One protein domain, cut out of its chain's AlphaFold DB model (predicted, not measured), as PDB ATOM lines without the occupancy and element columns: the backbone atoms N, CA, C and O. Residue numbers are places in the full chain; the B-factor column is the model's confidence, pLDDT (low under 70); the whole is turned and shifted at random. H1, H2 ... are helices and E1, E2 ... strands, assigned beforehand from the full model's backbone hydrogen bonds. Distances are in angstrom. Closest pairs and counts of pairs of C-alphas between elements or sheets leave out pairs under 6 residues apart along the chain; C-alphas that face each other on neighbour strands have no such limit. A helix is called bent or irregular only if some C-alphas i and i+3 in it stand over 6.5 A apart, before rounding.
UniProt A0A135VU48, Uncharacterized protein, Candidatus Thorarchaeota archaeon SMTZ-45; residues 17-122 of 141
ATOM      1  N   PRO A  17     145.857 130.457 146.446       94.50
ATOM      2  CA  PRO A  17     144.700 129.703 145.947       94.50
ATOM      3  C   PRO A  17     143.498 129.616 146.898       94.50
ATOM      4  O   PRO A  17     142.368 129.795 146.444       94.50
ATOM      5  N   SER A  18     143.718 129.445 148.206       92.50
ATOM      6  CA  SER A  18     142.638 129.455 149.214       92.50
ATOM      7  C   SER A  18     141.921 130.806 149.373       92.50
ATOM      8  O   SER A  18     140.887 130.907 150.033       92.50
ATOM      9  N   GLY A  19     142.450 131.868 148.763       92.06
ATOM     10  CA  GLY A  19     141.897 133.218 148.800       92.06
ATOM     11  C   GLY A  19     142.477 134.116 149.896       92.06
ATOM     12  O   GLY A  19     142.138 135.308 149.925       92.06
ATOM     13  N   LEU A  20     143.361 133.592 150.753       92.44
ATOM     14  CA  LEU A  20     144.046 134.347 151.804       92.44
ATOM     15  C   LEU A  20     145.064 135.337 151.210       92.44
ATOM     16  O   LEU A  20     145.763 135.034 150.241       92.44
ATOM     17  N   ASP A  21     145.158 136.535 151.789       94.88
ATOM     18  CA  ASP A  21     146.206 137.491 151.425       94.88
ATOM     19  C   ASP A  21     147.500 137.155 152.171       94.88
ATOM     20  O   ASP A  21     147.531 137.082 153.400       94.88
ATOM     21  N   TRP A  22     148.584 136.990 151.417       95.31
ATOM     22  CA  TRP A  22     149.875 136.555 151.922       95.31
ATOM     23  C   TRP A  22     150.957 137.580 151.622       95.31
ATOM     24  O   TRP A  22     151.212 137.919 150.466       95.31
ATOM     25  N   THR A  23     151.635 138.059 152.658       95.19
ATOM     26  CA  THR A  23     152.792 138.945 152.549       95.19
ATOM     27  C   THR A  23     154.079 138.156 152.733       95.19
ATOM     28  O   THR A  23     154.324 137.576 153.791       95.19
ATOM     29  N   ILE A  24     154.951 138.204 151.729       95.31
ATOM     30  CA  ILE A  24     156.282 137.590 151.749       95.31
ATOM     31  C   ILE A  24     157.393 138.623 151.563       95.31
ATOM     32  O   ILE A  24     157.167 139.735 151.090       95.31
ATOM     33  N   ARG A  25     158.625 138.232 151.892       92.31
ATOM     34  CA  ARG A  25     159.866 138.938 151.527       92.31
ATOM     35  C   ARG A  25     160.767 138.068 150.654       92.31
ATOM     36  O   ARG A  25     160.591 136.858 150.585       92.31
ATOM     37  N   LYS A  26     161.797 138.671 150.052       89.56
ATOM     38  CA  LYS A  26     162.840 137.914 149.333       89.56
ATOM     39  C   LYS A  26     163.490 136.852 150.226       89.56
ATOM     40  O   LYS A  26     163.724 137.101 151.413       89.56
ATOM     41  N   ILE A  27     163.852 135.722 149.621       89.25
ATOM     42  CA  ILE A  27     164.593 134.631 150.251       89.25
ATOM     43  C   ILE A  27     165.912 135.195 150.791       89.25
ATOM     44  O   ILE A  27     166.716 135.740 150.026       89.25
ATOM     45  N   PRO A  28     166.156 135.111 152.111       86.75
ATOM     46  CA  PRO A  28     167.420 135.552 152.680       86.75
ATOM     47  C   PRO A  28     168.585 134.727 152.126       86.75
ATOM     48  O   PRO A  28     168.472 133.513 151.986       86.75
ATOM     49  N   PHE A  29     169.739 135.358 151.910       80.88
ATOM     50  CA  PHE A  29     170.928 134.685 151.367       80.88
ATOM     51  C   PHE A  29     171.332 133.432 152.160       80.88
ATOM     52  O   PHE A  29     171.594 132.387 151.581       80.88
ATOM     53  N   ARG A  30     171.267 133.487 153.497       83.19
ATOM     54  CA  ARG A  30     171.514 132.322 154.369       83.19
ATOM     55  C   ARG A  30     170.580 131.131 154.104       83.19
ATOM     56  O   ARG A  30     170.954 129.996 154.351       83.19
ATOM     57  N   ILE A  31     169.348 131.395 153.669       89.00
ATOM     58  CA  ILE A  31     168.364 130.356 153.344       89.00
ATOM     59  C   ILE A  31     168.667 129.787 151.964       89.00
ATOM     60  O   ILE A  31     168.632 128.578 151.795       89.00
ATOM     61  N   MET A  32     169.048 130.648 151.019       82.69
ATOM     62  CA  MET A  32     169.513 130.230 149.699       82.69
ATOM     63  C   MET A  32     170.689 129.252 149.804       82.69
ATOM     64  O   MET A  32     170.631 128.198 149.190       82.69
ATOM     65  N   TRP A  33     171.685 129.528 150.650       82.62
ATOM     66  CA  TRP A  33     172.786 128.591 150.915       82.62
ATOM     67  C   TRP A  33     172.316 127.227 151.411       82.62
ATOM     68  O   TRP A  33     172.671 126.207 150.830       82.62
ATOM     69  N   LYS A  34     171.441 127.208 152.416       85.25
ATOM     70  CA  LYS A  34     170.866 125.961 152.931       85.25
ATOM     71  C   LYS A  34     170.084 125.188 151.866       85.25
ATOM     72  O   LYS A  34     170.112 123.965 151.860       85.25
ATOM     73  N   MET A  35     169.404 125.872 150.942       85.12
ATOM     74  CA  MET A  35     168.743 125.201 149.816       85.12
ATOM     75  C   MET A  35     169.753 124.493 148.904       85.12
ATOM     76  O   MET A  35     169.468 123.398 148.430       85.12
ATOM     77  N   LEU A  36     170.918 125.096 148.657       81.25
ATOM     78  CA  LEU A  36     171.976 124.489 147.840       81.25
ATOM     79  C   LEU A  36     172.560 123.253 148.510       81.25
ATOM     80  O   LEU A  36     172.685 122.221 147.856       81.25
ATOM     81  N   GLU A  37     172.820 123.337 149.813       82.69
ATOM     82  CA  GLU A  37     173.255 122.201 150.628       82.69
ATOM     83  C   GLU A  37     172.242 121.056 150.550       82.69
ATOM     84  O   GLU A  37     172.605 119.923 150.232       82.69
ATOM     85  N   ILE A  38     170.949 121.359 150.736       84.12
ATOM     86  CA  ILE A  38     169.874 120.374 150.581       84.12
ATOM     87  C   ILE A  38     169.940 119.760 149.182       84.12
ATOM     88  O   ILE A  38     169.918 118.542 149.046       84.12
ATOM     89  N   LEU A  39     170.105 120.550 148.125       80.12
ATOM     90  CA  LEU A  39     170.183 120.056 146.746       80.12
ATOM     91  C   LEU A  39     171.503 119.351 146.383       80.12
ATOM     92  O   LEU A  39     171.630 118.854 145.255       80.12
ATOM     93  N   GLY A  40     172.455 119.270 147.318       78.56
ATOM     94  CA  GLY A  40     173.790 118.722 147.087       78.56
ATOM     95  C   GLY A  40     174.551 119.507 146.020       78.56
ATOM     96  O   GLY A  40     175.185 118.908 145.157       78.56
ATOM     97  N   ILE A  41     174.376 120.830 145.995       77.12
ATOM     98  CA  ILE A  41     175.114 121.745 145.125       77.12
ATOM     99  C   ILE A  41     176.225 122.360 145.970       77.12
ATOM    100  O   ILE A  41     175.962 123.162 146.863       77.12
ATOM    101  N   GLU A  42     177.462 121.982 145.676       73.56
ATOM    102  CA  GLU A  42     178.645 122.575 146.289       73.56
ATOM    103  C   GLU A  42     179.063 123.790 145.463       73.56
ATOM    104  O   GLU A  42     179.357 123.663 144.275       73.56
ATOM    105  N   VAL A  43     179.052 124.982 146.065       67.62
ATOM    106  CA  VAL A  43     179.572 126.184 145.401       67.62
ATOM    107  C   VAL A  43     181.092 126.192 145.573       67.62
ATOM    108  O   VAL A  43     181.553 126.201 146.716       67.62
ATOM    109  N   PRO A  44     181.875 126.199 144.483       70.94
ATOM    110  CA  PRO A  44     183.328 126.221 144.574       70.94
ATOM    111  C   PRO A  44     183.850 127.438 145.346       70.94
ATOM    112  O   PRO A  44     183.370 128.563 145.173       70.94
ATOM    113  N   GLU A  45     184.866 127.218 146.181       70.44
ATOM    114  CA  GLU A  45     185.541 128.293 146.907       70.44
ATOM    115  C   GLU A  45     186.227 129.267 145.933       70.44
ATOM    116  O   GLU A  45     186.780 128.869 144.907       70.44
ATOM    117  N   GLY A  46     186.198 130.563 146.252       67.50
ATOM    118  CA  GLY A  46     186.851 131.605 145.448       67.50
ATOM    119  C   GLY A  46     186.013 132.185 144.302       67.50
ATOM    120  O   GLY A  46     186.512 133.046 143.580       67.50
ATOM    121  N   MET A  47     184.748 131.776 144.146       69.69
ATOM    122  CA  MET A  47     183.807 132.450 143.241       69.69
ATOM    123  C   MET A  47     183.407 133.835 143.758       69.69
ATOM    124  O   MET A  47     183.219 134.041 144.961       69.69
ATOM    125  N   THR A  48     183.216 134.783 142.840       71.81
ATOM    126  CA  THR A  48     182.570 136.057 143.173       71.81
ATOM    127  C   THR A  48     181.080 135.839 143.481       71.81
ATOM    128  O   THR A  48     180.500 134.812 143.126       71.81
ATOM    129  N   GLU A  49     180.422 136.797 144.147       60.00
ATOM    130  CA  GLU A  49     178.977 136.709 144.438       60.00
ATOM    131  C   GLU A  49     178.133 136.569 143.156       60.00
ATOM    132  O   GLU A  49     177.096 135.901 143.161       60.00
ATOM    133  N   GLU A  50     178.579 137.185 142.059       64.38
ATOM    134  CA  GLU A  50     177.949 137.068 140.743       64.38
ATOM    135  C   GLU A  50     178.137 135.671 140.148       64.38
ATOM    136  O   GLU A  50     177.144 135.032 139.791       64.38
ATOM    137  N   ASP A  51     179.364 135.144 140.155       66.81
ATOM    138  CA  ASP A  51     179.658 133.802 139.636       66.81
ATOM    139  C   ASP A  51     178.922 132.710 140.423       66.81
ATOM    140  O   ASP A  51     178.341 131.794 139.839       66.81
ATOM    141  N   ALA A  52     178.874 132.838 141.753       65.19
ATOM    142  CA  ALA A  52     178.148 131.914 142.617       65.19
ATOM    143  C   ALA A  52     176.644 131.910 142.296       65.19
ATOM    144  O   ALA A  52     176.016 130.853 142.245       65.19
ATOM    145  N   ARG A  53     176.051 133.081 142.025       63.41
ATOM    146  CA  ARG A  53     174.637 133.187 141.631       63.41
ATOM    147  C   ARG A  53     174.361 132.550 140.276       63.41
ATOM    148  O   ARG A  53     173.346 131.865 140.129       63.41
ATOM    149  N   GLU A  54     175.228 132.759 139.291       66.94
ATOM    150  CA  GLU A  54     175.075 132.136 137.976       66.94
ATOM    151  C   GLU A  54     175.278 130.620 138.015       66.94
ATOM    152  O   GLU A  54     174.531 129.880 137.368       66.94
ATOM    153  N   TYR A  55     176.251 130.153 138.798       69.75
ATOM    154  CA  TYR A  55     176.520 128.736 139.018       69.75
ATOM    155  C   TYR A  55     175.294 128.031 139.608       69.75
ATOM    156  O   TYR A  55     174.772 127.078 139.028       69.75
ATOM    157  N   VAL A  56     174.745 128.590 140.686       67.62
ATOM    158  CA  VAL A  56     173.506 128.123 141.320       67.62
ATOM    159  C   VAL A  56     172.346 128.076 140.328       67.62
ATOM    160  O   VAL A  56     171.612 127.091 140.268       67.62
ATOM    161  N   LYS A  57     172.188 129.117 139.505       65.75
ATOM    162  CA  LYS A  57     171.133 129.180 138.485       65.75
ATOM    163  C   LYS A  57     171.252 128.046 137.461       65.75
ATOM    164  O   LYS A  57     170.231 127.485 137.065       65.75
ATOM    165  N   LYS A  58     172.469 127.709 137.022       68.25
ATOM    166  CA  LYS A  58     172.714 126.606 136.074       68.25
ATOM    167  C   LYS A  58     172.408 125.248 136.702       68.25
ATOM    168  O   LYS A  58     171.692 124.457 136.094       68.25
ATOM    169  N   GLU A  59     172.862 125.025 137.929       69.06
ATOM    170  CA  GLU A  59     172.642 123.770 138.658       69.06
ATOM    171  C   GLU A  59     171.158 123.513 138.962       69.06
ATOM    172  O   GLU A  59     170.685 122.375 138.908       69.06
ATOM    173  N   LEU A  60     170.384 124.573 139.217       65.38
ATOM    174  CA  LEU A  60     168.945 124.477 139.462       65.38
ATOM    175  C   LEU A  60     168.128 124.166 138.199       65.38
ATOM    176  O   LEU A  60     167.108 123.487 138.295       65.38
ATOM    177  N   LYS A  61     168.563 124.620 137.016       61.69
ATOM    178  CA  LYS A  61     167.827 124.431 135.749       61.69
ATOM    179  C   LYS A  61     167.736 122.971 135.283       61.69
ATOM    180  O   LYS A  61     166.840 122.650 134.509       61.69
ATOM    181  N   GLY A  62     168.651 122.100 135.717       53.75
ATOM    182  CA  GLY A  62     168.749 120.715 135.233       53.75
ATOM    183  C   GLY A  62     168.193 119.642 136.173       53.75
ATOM    184  O   GLY A  62     168.022 118.496 135.755       53.75
ATOM    185  N   LYS A  63     167.910 119.970 137.440       55.72
ATOM    186  CA  LYS A  63     167.505 118.974 138.442       55.72
ATOM    187  C   LYS A  63     165.979 118.888 138.534       55.72
ATOM    188  O   LYS A  63     165.308 119.865 138.853       55.72
ATOM    189  N   LYS A  64     165.424 117.688 138.312       55.16
ATOM    190  CA  LYS A  64     164.036 117.379 138.692       55.16
ATOM    191  C   LYS A  64     163.925 117.533 140.212       55.16
ATOM    192  O   LYS A  64     164.478 116.736 140.968       55.16
ATOM    193  N   ILE A  65     163.266 118.601 140.655       56.56
ATOM    194  CA  ILE A  65     163.013 118.877 142.070       56.56
ATOM    195  C   ILE A  65     161.986 117.840 142.529       56.56
ATOM    196  O   ILE A  65     160.807 118.015 142.241       56.56
ATOM    197  N   THR A  66     162.370 116.678 143.076       59.56
ATOM    198  CA  THR A  66     161.326 115.655 143.345       59.56
ATOM    199  C   THR A  66     161.543 114.642 144.477       59.56
ATOM    200  O   THR A  66     160.719 113.751 144.625       59.56
ATOM    201  N   PRO A  67     162.557 114.772 145.350       61.62
ATOM    202  CA  PRO A  67     162.353 114.341 146.753       61.62
ATOM    203  C   PRO A  67     162.543 115.471 147.768       61.62
ATOM    204  O   PRO A  67     161.862 115.534 148.783       61.62
ATOM    205  N   LYS A  68     163.439 116.412 147.464       77.06
ATOM    206  CA  LYS A  68     163.874 117.454 148.406       77.06
ATOM    207  C   LYS A  68     163.031 118.731 148.360       77.06
ATOM    208  O   LYS A  68     163.320 119.685 149.071       77.06
ATOM    209  N   VAL A  69     161.985 118.753 147.521       80.56
ATOM    210  CA  VAL A  69     161.043 119.885 147.419       80.56
ATOM    211  C   VAL A  69     160.441 120.179 148.782       80.56
ATOM    212  O   VAL A  69     160.436 121.328 149.196       80.56
ATOM    213  N   VAL A  70     159.981 119.142 149.484       84.44
ATOM    214  CA  VAL A  70     159.310 119.289 150.780       84.44
ATOM    215  C   VAL A  70     160.258 119.901 151.810       84.44
ATOM    216  O   VAL A  70     159.901 120.869 152.468       84.44
ATOM    217  N   GLU A  71     161.504 119.426 151.887       88.12
ATOM    218  CA  GLU A  71     162.524 119.999 152.778       88.12
ATOM    219  C   GLU A  71     162.809 121.475 152.464       88.12
ATOM    220  O   GLU A  71     162.922 122.307 153.364       88.12
ATOM    221  N   ILE A  72     162.885 121.817 151.177       89.44
ATOM    222  CA  ILE A  72     163.122 123.189 150.724       89.44
ATOM    223  C   ILE A  72     161.922 124.084 151.032       89.44
ATOM    224  O   ILE A  72     162.111 125.201 151.508       89.44
ATOM    225  N   VAL A  73     160.700 123.613 150.795       90.62
ATOM    226  CA  VAL A  73     159.469 124.340 151.129       90.62
ATOM    227  C   VAL A  73     159.410 124.585 152.636       90.62
ATOM    228  O   VAL A  73     159.232 125.732 153.051       90.62
ATOM    229  N   ASN A  74     159.700 123.560 153.443       91.44
ATOM    230  CA  ASN A  74     159.715 123.642 154.904       91.44
ATOM    231  C   ASN A  74     160.788 124.581 155.454       91.44
ATOM    232  O   ASN A  74     160.630 125.168 156.523       91.44
ATOM    233  N   LEU A  75     161.875 124.771 154.712       92.81
ATOM    234  CA  LEU A  75     162.904 125.744 155.039       92.81
ATOM    235  C   LEU A  75     162.518 127.169 154.600       92.81
ATOM    236  O   LEU A  75     162.766 128.140 155.320       92.81
ATOM    237  N   VAL A  76     161.983 127.311 153.386       92.62
ATOM    238  CA  VAL A  76     161.823 128.603 152.713       92.62
ATOM    239  C   VAL A  76     160.562 129.317 153.165       92.62
ATOM    240  O   VAL A  76     160.657 130.485 153.543       92.62
ATOM    241  N   VAL A  77     159.409 128.644 153.146       95.00
ATOM    242  CA  VAL A  77     158.107 129.273 153.407       95.00
ATOM    243  C   VAL A  77     158.067 129.947 154.786       95.00
ATOM    244  O   VAL A  77     157.773 131.146 154.831       95.00
ATOM    245  N   PRO A  78     158.481 129.302 155.896       95.44
ATOM    246  CA  PRO A  78     158.566 129.973 157.198       95.44
ATOM    247  C   PRO A  78     159.533 131.158 157.215       95.44
ATOM    248  O   PRO A  78     159.311 132.163 157.887       95.44
ATOM    249  N   ALA A  79     160.628 131.080 156.457       94.50
ATOM    250  CA  ALA A  79     161.653 132.117 156.468       94.50
ATOM    251  C   ALA A  79     161.252 133.390 155.703       94.50
ATOM    252  O   ALA A  79     161.809 134.470 155.974       94.50
ATOM    253  N   ILE A  80     160.338 133.273 154.736       94.38
ATOM    254  CA  ILE A  80     159.912 134.380 153.873       94.38
ATOM    255  C   ILE A  80     158.533 134.937 154.212       94.38
ATOM    256  O   ILE A  80     158.284 136.097 153.884       94.38
ATOM    257  N   SER A  81     157.671 134.160 154.865       95.56
ATOM    258  CA  SER A  81     156.320 134.581 155.236       95.56
ATOM    259  C   SER A  81     156.350 135.616 156.355       95.56
ATOM    260  O   SER A  81     156.964 135.416 157.402       95.56
ATOM    261  N   LEU A  82     155.715 136.761 156.106       93.38
ATOM    262  CA  LEU A  82     155.573 137.847 157.074       93.38
ATOM    263  C   LEU A  82     154.161 137.909 157.650       93.38
ATOM    264  O   LEU A  82     154.022 138.210 158.832       93.38
ATOM    265  N   LYS A  83     153.145 137.673 156.810       93.50
ATOM    266  CA  LYS A  83     151.731 137.591 157.194       93.50
ATOM    267  C   LYS A  83     150.998 136.612 156.265       93.50
ATOM    268  O   LYS A  83     151.055 136.851 155.062       93.50
ATOM    269  N   PRO A  84     150.332 135.569 156.781       92.69
ATOM    270  CA  PRO A  84     150.449 135.073 158.156       92.69
ATOM    271  C   PRO A  84     151.898 134.679 158.482       92.69
ATOM    272  O   PRO A  84     152.727 134.468 157.587       92.69
ATOM    273  N   LYS A  85     152.240 134.634 159.773       93.69
ATOM    274  CA  LYS A  85     153.557 134.153 160.198       93.69
ATOM    275  C   LYS A  85     153.530 132.630 160.176       93.69
ATOM    276  O   LYS A  85     152.818 132.016 160.956       93.69
ATOM    277  N   VAL A  86     154.317 132.014 159.301       95.31
ATOM    278  CA  VAL A  86     154.389 130.549 159.267       95.31
ATOM    279  C   VAL A  86     155.420 130.049 160.264       95.31
ATOM    280  O   VAL A  86     156.557 130.532 160.285       95.31
ATOM    281  N   VAL A  87     155.027 129.064 161.062       93.50
ATOM    282  CA  VAL A  87     155.876 128.397 162.049       93.50
ATOM    283  C   VAL A  87     156.006 126.911 161.733       93.50
ATOM    284  O   VAL A  87     155.188 126.330 161.024       93.50
ATOM    285  N   ILE A  88     157.078 126.296 162.228       89.75
ATOM    286  CA  ILE A  88     157.263 124.845 162.142       89.75
ATOM    287  C   ILE A  88     156.631 124.232 163.391       89.75
ATOM    288  O   ILE A  88     156.989 124.624 164.504       89.75
ATOM    289  N   GLY A  89     155.739 123.260 163.204       85.56
ATOM    290  CA  GLY A  89     154.942 122.675 164.279       85.56
ATOM    291  C   GLY A  89     153.635 123.432 164.513       85.56
ATOM    292  O   GLY A  89     153.099 124.057 163.602       85.56
ATOM    293  N   VAL A  90     153.116 123.349 165.738       85.94
ATOM    294  CA  VAL A  90     151.782 123.851 166.093       85.94
ATOM    295  C   VAL A  90     151.794 125.377 166.229       85.94
ATOM    296  O   VAL A  90     152.624 125.916 166.962       85.94
ATOM    297  N   ALA A  91     150.869 126.060 165.548       88.00
ATOM    298  CA  ALA A  91     150.635 127.494 165.729       88.00
ATOM    299  C   ALA A  91     150.207 127.802 167.170       88.00
ATOM    300  O   ALA A  91     149.370 127.101 167.741       88.00
ATOM    301  N   THR A  92     150.787 128.846 167.760       86.06
ATOM    302  CA  THR A  92     150.504 129.219 169.158       86.06
ATOM    303  C   THR A  92     149.673 130.485 169.304       86.06
ATOM    304  O   THR A  92     149.069 130.682 170.356       86.06
ATOM    305  N   ASP A  93     149.595 131.286 168.242       85.81
ATOM    306  CA  ASP A  93     148.875 132.556 168.197       85.81
ATOM    307  C   ASP A  93     147.941 132.611 166.975       85.81
ATOM    308  O   ASP A  93     148.208 131.980 165.953       85.81
ATOM    309  N   ASP A  94     146.892 133.439 167.041       82.19
ATOM    310  CA  ASP A  94     145.896 133.606 165.962       82.19
ATOM    311  C   ASP A  94     146.489 134.135 164.638       82.19
ATOM    312  O   ASP A  94     145.918 133.941 163.566       82.19
ATOM    313  N   ASP A  95     147.641 134.814 164.701       82.25
ATOM    314  CA  ASP A  95     148.360 135.353 163.537       82.25
ATOM    315  C   ASP A  95     149.404 134.366 162.960       82.25
ATOM    316  O   ASP A  95     150.135 134.697 162.009       82.25
ATOM    317  N   GLU A  96     149.509 133.166 163.542       90.75
ATOM    318  CA  GLU A  96     150.414 132.102 163.118       90.75
ATOM    319  C   GLU A  96     149.689 131.002 162.333       90.75
ATOM    320  O   GLU A  96     148.554 130.639 162.623       90.75
ATOM    321  N   LEU A  97     150.380 130.432 161.347       92.31
ATOM    322  CA  LEU A  97     149.974 129.189 160.694       92.31
ATOM    323  C   LEU A  97     151.070 128.145 160.875       92.31
ATOM    324  O   LEU A  97     152.235 128.396 160.545       92.31
ATOM    325  N   GLY A  98     150.694 126.977 161.389       93.62
ATOM    326  CA  GLY A  98     151.560 125.811 161.401       93.62
ATOM    327  C   GLY A  98     151.776 125.350 159.970       93.62
ATOM    328  O   GLY A  98     150.840 125.313 159.177       93.62
ATOM    329  N   ILE A  99     153.015 125.032 159.602       92.75
ATOM    330  CA  ILE A  99     153.314 124.659 158.216       92.75
ATOM    331  C   ILE A  99     152.535 123.424 157.744       92.75
ATOM    332  O   ILE A  99     152.165 123.348 156.576       92.75
ATOM    333  N   ASP A 100     152.254 122.505 158.667       90.88
ATOM    334  CA  ASP A 100     151.507 121.271 158.413       90.88
ATOM    335  C   ASP A 100     149.986 121.505 158.308       90.88
ATOM    336  O   ASP A 100     149.267 120.621 157.845       90.88
ATOM    337  N   ASP A 101     149.504 122.694 158.692       91.50
ATOM    338  CA  ASP A 101     148.097 123.109 158.586       91.50
ATOM    339  C   ASP A 101     147.802 123.846 157.263       91.50
ATOM    340  O   ASP A 101     146.659 124.226 157.002       91.50
ATOM    341  N   ILE A 102     148.824 124.095 156.436       92.50
ATOM    342  CA  ILE A 102     148.695 124.826 155.171       92.50
ATOM    343  C   ILE A 102     148.544 123.832 154.021       92.50
ATOM    344  O   ILE A 102     149.363 122.926 153.845       92.50
ATOM    345  N   ASP A 103     147.542 124.065 153.175       92.06
ATOM    346  CA  ASP A 103     147.342 123.279 151.964       92.06
ATOM    347  C   ASP A 103     148.579 123.306 151.057       92.06
ATOM    348  O   ASP A 103     149.225 124.337 150.834       92.06
ATOM    349  N   MET A 104     148.892 122.151 150.464       89.31
ATOM    350  CA  MET A 104     150.068 121.993 149.608       89.31
ATOM    351  C   MET A 104     150.075 122.981 148.430       89.31
ATOM    352  O   MET A 104     151.138 123.466 148.045       89.31
ATOM    353  N   GLU A 105     148.911 123.303 147.861       90.75
ATOM    354  CA  GLU A 105     148.800 124.273 146.765       90.75
ATOM    355  C   GLU A 105     149.211 125.685 147.201       90.75
ATOM    356  O   GLU A 105     149.975 126.349 146.494       90.75
ATOM    357  N   ASP A 106     148.786 126.114 148.390       93.81
ATOM    358  CA  ASP A 106     149.162 127.402 148.968       93.81
ATOM    359  C   ASP A 106     150.659 127.436 149.302       93.81
ATOM    360  O   ASP A 106     151.349 128.395 148.945       93.81
ATOM    361  N   LEU A 107     151.203 126.367 149.900       92.56
ATOM    362  CA  LEU A 107     152.642 126.239 150.166       92.56
ATOM    363  C   LEU A 107     153.470 126.378 148.885       92.56
ATOM    364  O   LEU A 107     154.463 127.113 148.852       92.56
ATOM    365  N   MET A 108     153.055 125.700 147.813       90.75
ATOM    366  CA  MET A 108     153.737 125.755 146.522       90.75
ATOM    367  C   MET A 108     153.594 127.128 145.855       90.75
ATOM    368  O   MET A 108     154.564 127.615 145.267       90.75
ATOM    369  N   ALA A 109     152.441 127.790 145.986       92.00
ATOM    370  CA  ALA A 109     152.239 129.153 145.501       92.00
ATOM    371  C   ALA A 109     153.154 130.152 146.229       92.00
ATOM    372  O   ALA A 109     153.837 130.954 145.585       92.00
ATOM    373  N   VAL A 110     153.236 130.068 147.560       93.88
ATOM    374  CA  VAL A 110     154.114 130.909 148.391       93.88
ATOM    375  C   VAL A 110     155.580 130.665 148.067       93.88
ATOM    376  O   VAL A 110     156.338 131.621 147.872       93.88
ATOM    377  N   PHE A 111     155.985 129.403 147.948       91.88
ATOM    378  CA  PHE A 111     157.339 129.041 147.551       91.88
ATOM    379  C   PHE A 111     157.691 129.594 146.161       91.88
ATOM    380  O   PHE A 111     158.706 130.280 146.010       91.88
ATOM    381  N   GLY A 112     156.834 129.366 145.160       88.19
ATOM    382  CA  GLY A 112     157.026 129.856 143.795       88.19
ATOM    383  C   GLY A 112     157.144 131.379 143.735       88.19
ATOM    384  O   GLY A 112     158.089 131.907 143.143       88.19
ATOM    385  N   LYS A 113     156.260 132.095 144.440       90.25
ATOM    386  CA  LYS A 113     156.318 133.559 144.525       90.25
ATOM    387  C   LYS A 113     157.578 134.044 145.243       90.25
ATOM    388  O   LYS A 113     158.189 135.025 144.820       90.25
ATOM    389  N   GLY A 114     158.018 133.332 146.282       89.50
ATOM    390  CA  GLY A 114     159.286 133.567 146.973       89.50
ATOM    391  C   GLY A 114     160.500 133.467 146.050       89.50
ATOM    392  O   GLY A 114     161.387 134.328 146.096       89.50
ATOM    393  N   MET A 115     160.525 132.459 145.178       85.69
ATOM    394  CA  MET A 115     161.567 132.284 144.163       85.69
ATOM    395  C   MET A 115     161.549 133.421 143.133       85.69
ATOM    396  O   MET A 115     162.599 133.996 142.832       85.69
ATOM    397  N   GLU A 116     160.362 133.807 142.661       84.06
ATOM    398  CA  GLU A 116     160.165 134.888 141.689       84.06
ATOM    399  C   GLU A 116     160.716 136.227 142.196       84.06
ATOM    400  O   GLU A 116     161.644 136.785 141.609       84.06
ATOM    401  N   ILE A 117     160.256 136.707 143.358       84.19
ATOM    402  CA  ILE A 117     160.689 138.013 143.896       84.19
ATOM    403  C   ILE A 117     162.179 138.053 144.261       84.19
ATOM    404  O   ILE A 117     162.805 139.121 144.343       84.19
ATOM    405  N   SER A 118     162.764 136.881 144.510       80.69
ATOM    406  CA  SER A 118     164.181 136.733 144.836       80.69
ATOM    407  C   SER A 118     165.071 136.794 143.598       80.69
ATOM    408  O   SER A 118     166.284 136.974 143.731       80.69
ATOM    409  N   GLY A 119     164.492 136.767 142.394       68.50
ATOM    410  CA  GLY A 119     165.245 136.722 141.145       68.50
ATOM    411  C   GLY A 119     165.758 135.334 140.795       68.50
ATOM    412  O   GLY A 119     166.758 135.235 140.093       68.50
ATOM    413  N   ALA A 120     165.128 134.281 141.322       61.47
ATOM    414  CA  ALA A 120     165.476 132.900 141.005       61.47
ATOM    415  C   ALA A 120     164.687 132.351 139.798       61.47
ATOM    416  O   ALA A 120     164.922 131.220 139.383       61.47
ATOM    417  N   THR A 121     163.780 133.148 139.217       56.50
ATOM    418  CA  THR A 121     163.057 132.852 137.968       56.50
ATOM    419  C   THR A 121     163.625 133.657 136.792       56.50
ATOM    420  O   THR A 121     164.270 134.688 136.985       56.50
ATOM    421  N   GLU A 122     163.408 133.191 135.556       50.88
ATOM    422  CA  GLU A 122     163.945 133.831 134.341       50.88
ATOM    423  C   GLU A 122     163.399 135.247 134.093       50.88
ATOM    424  O   GLU A 122     164.129 136.107 133.603       50.88
TER     425      GLU A 122
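What this domain is: This is residues 17 to 122 of the 141 residues of an uncharacterized protein of Candidatus Thorarchaeota archaeon SMTZ-45 (UniProt A0A135VU48). An elongated body has helix H3 in its middle, with H1 side by side with it in the opposite direction and H4 crossing it at a steep angle. Two small two-stranded pairings, E1 with E2 and E3 with E4, lie toward one end of the long axis, while H2 lies at the other end, near H1 but touching no helix. The printed part has 106 residues with four named helices and four named strands, in the order E1 H1 H2 H3 E2 E3 E4 H4; E1 and E2 are antiparallel, E3 and E4 parallel. The class is mixed, helices and strands; the whole is compact, with a radius of gyration of the C-alphas of 14.6 A, and spans 46 by 24 by 24 A.

Where its parts are: Strand E1 is residues 21 to 25, 13.7 A long, and begins at C-alpha 21 at (146.206, 137.491, 151.425). Its partner E2 is residues 81 to 83. E3 is residues 85 to 87 and E4 residues 96 to 98. H3 is residues 69 to 80, 15.9 A long, and is neither bent nor irregular, but only just: C-alphas 75 and 78 are 6.4 A apart. H1 is residues 29 to 38, 14.4 A long. H2 is residues 49 to 62, 21.1 A long, beginning at C-alpha 49 at (178.977, 136.709, 144.438); it too is only just neither bent nor irregular, with C-alphas 59 and 62 6.0 A apart. H4 is residues 104 to 118, 21.0 A long, and ends at C-alpha 118 at (164.181, 136.733, 144.836).

How they stand to each other: E1 and E2 are antiparallel, at 136 degrees between directions, with N 23 and O 83 within hydrogen-bond range at 2.8 A. The closest C-alphas of E1 and H4, Ile 24 and Gly 114, are 6.9 A apart. H4 touches H3 at a steep tilt of 63 degrees, the same way, with Val 77 and Phe 111 the closest C-alphas at 5.9 A. H3 touches H1 at a shallow tilt of 11 degrees, opposite ways, the closest C-alphas being Met 35 and Ile 72 at 6.0 A. H1 and H2 are close but not clearly touching, with the C-alphas of Leu 36 and Val 56 7.6 A apart. H2 and H3 are apart. The closest C-alphas of H3 and E3, Pro 78 and Val 86, are 4.7 A apart. E3 and E4 are parallel, at 34 degrees, with N 87 and O 97 2.9 A apart, within hydrogen-bond range. In H1 and H4 every O i to N i+4 pair is within hydrogen-bond range; in H2 it is 9 of 10 and in H3 6 of 8.

The domain as a whole: The two C-alphas farthest apart, those of Gly 46 and Asp 94, are 45.8 A apart. The printed part has no cut and no long link. The mean pLDDT of the printed part is 82.0; it is under 70 at residue 43, residues 46 to 47, 49 to 67 and 119 to 122.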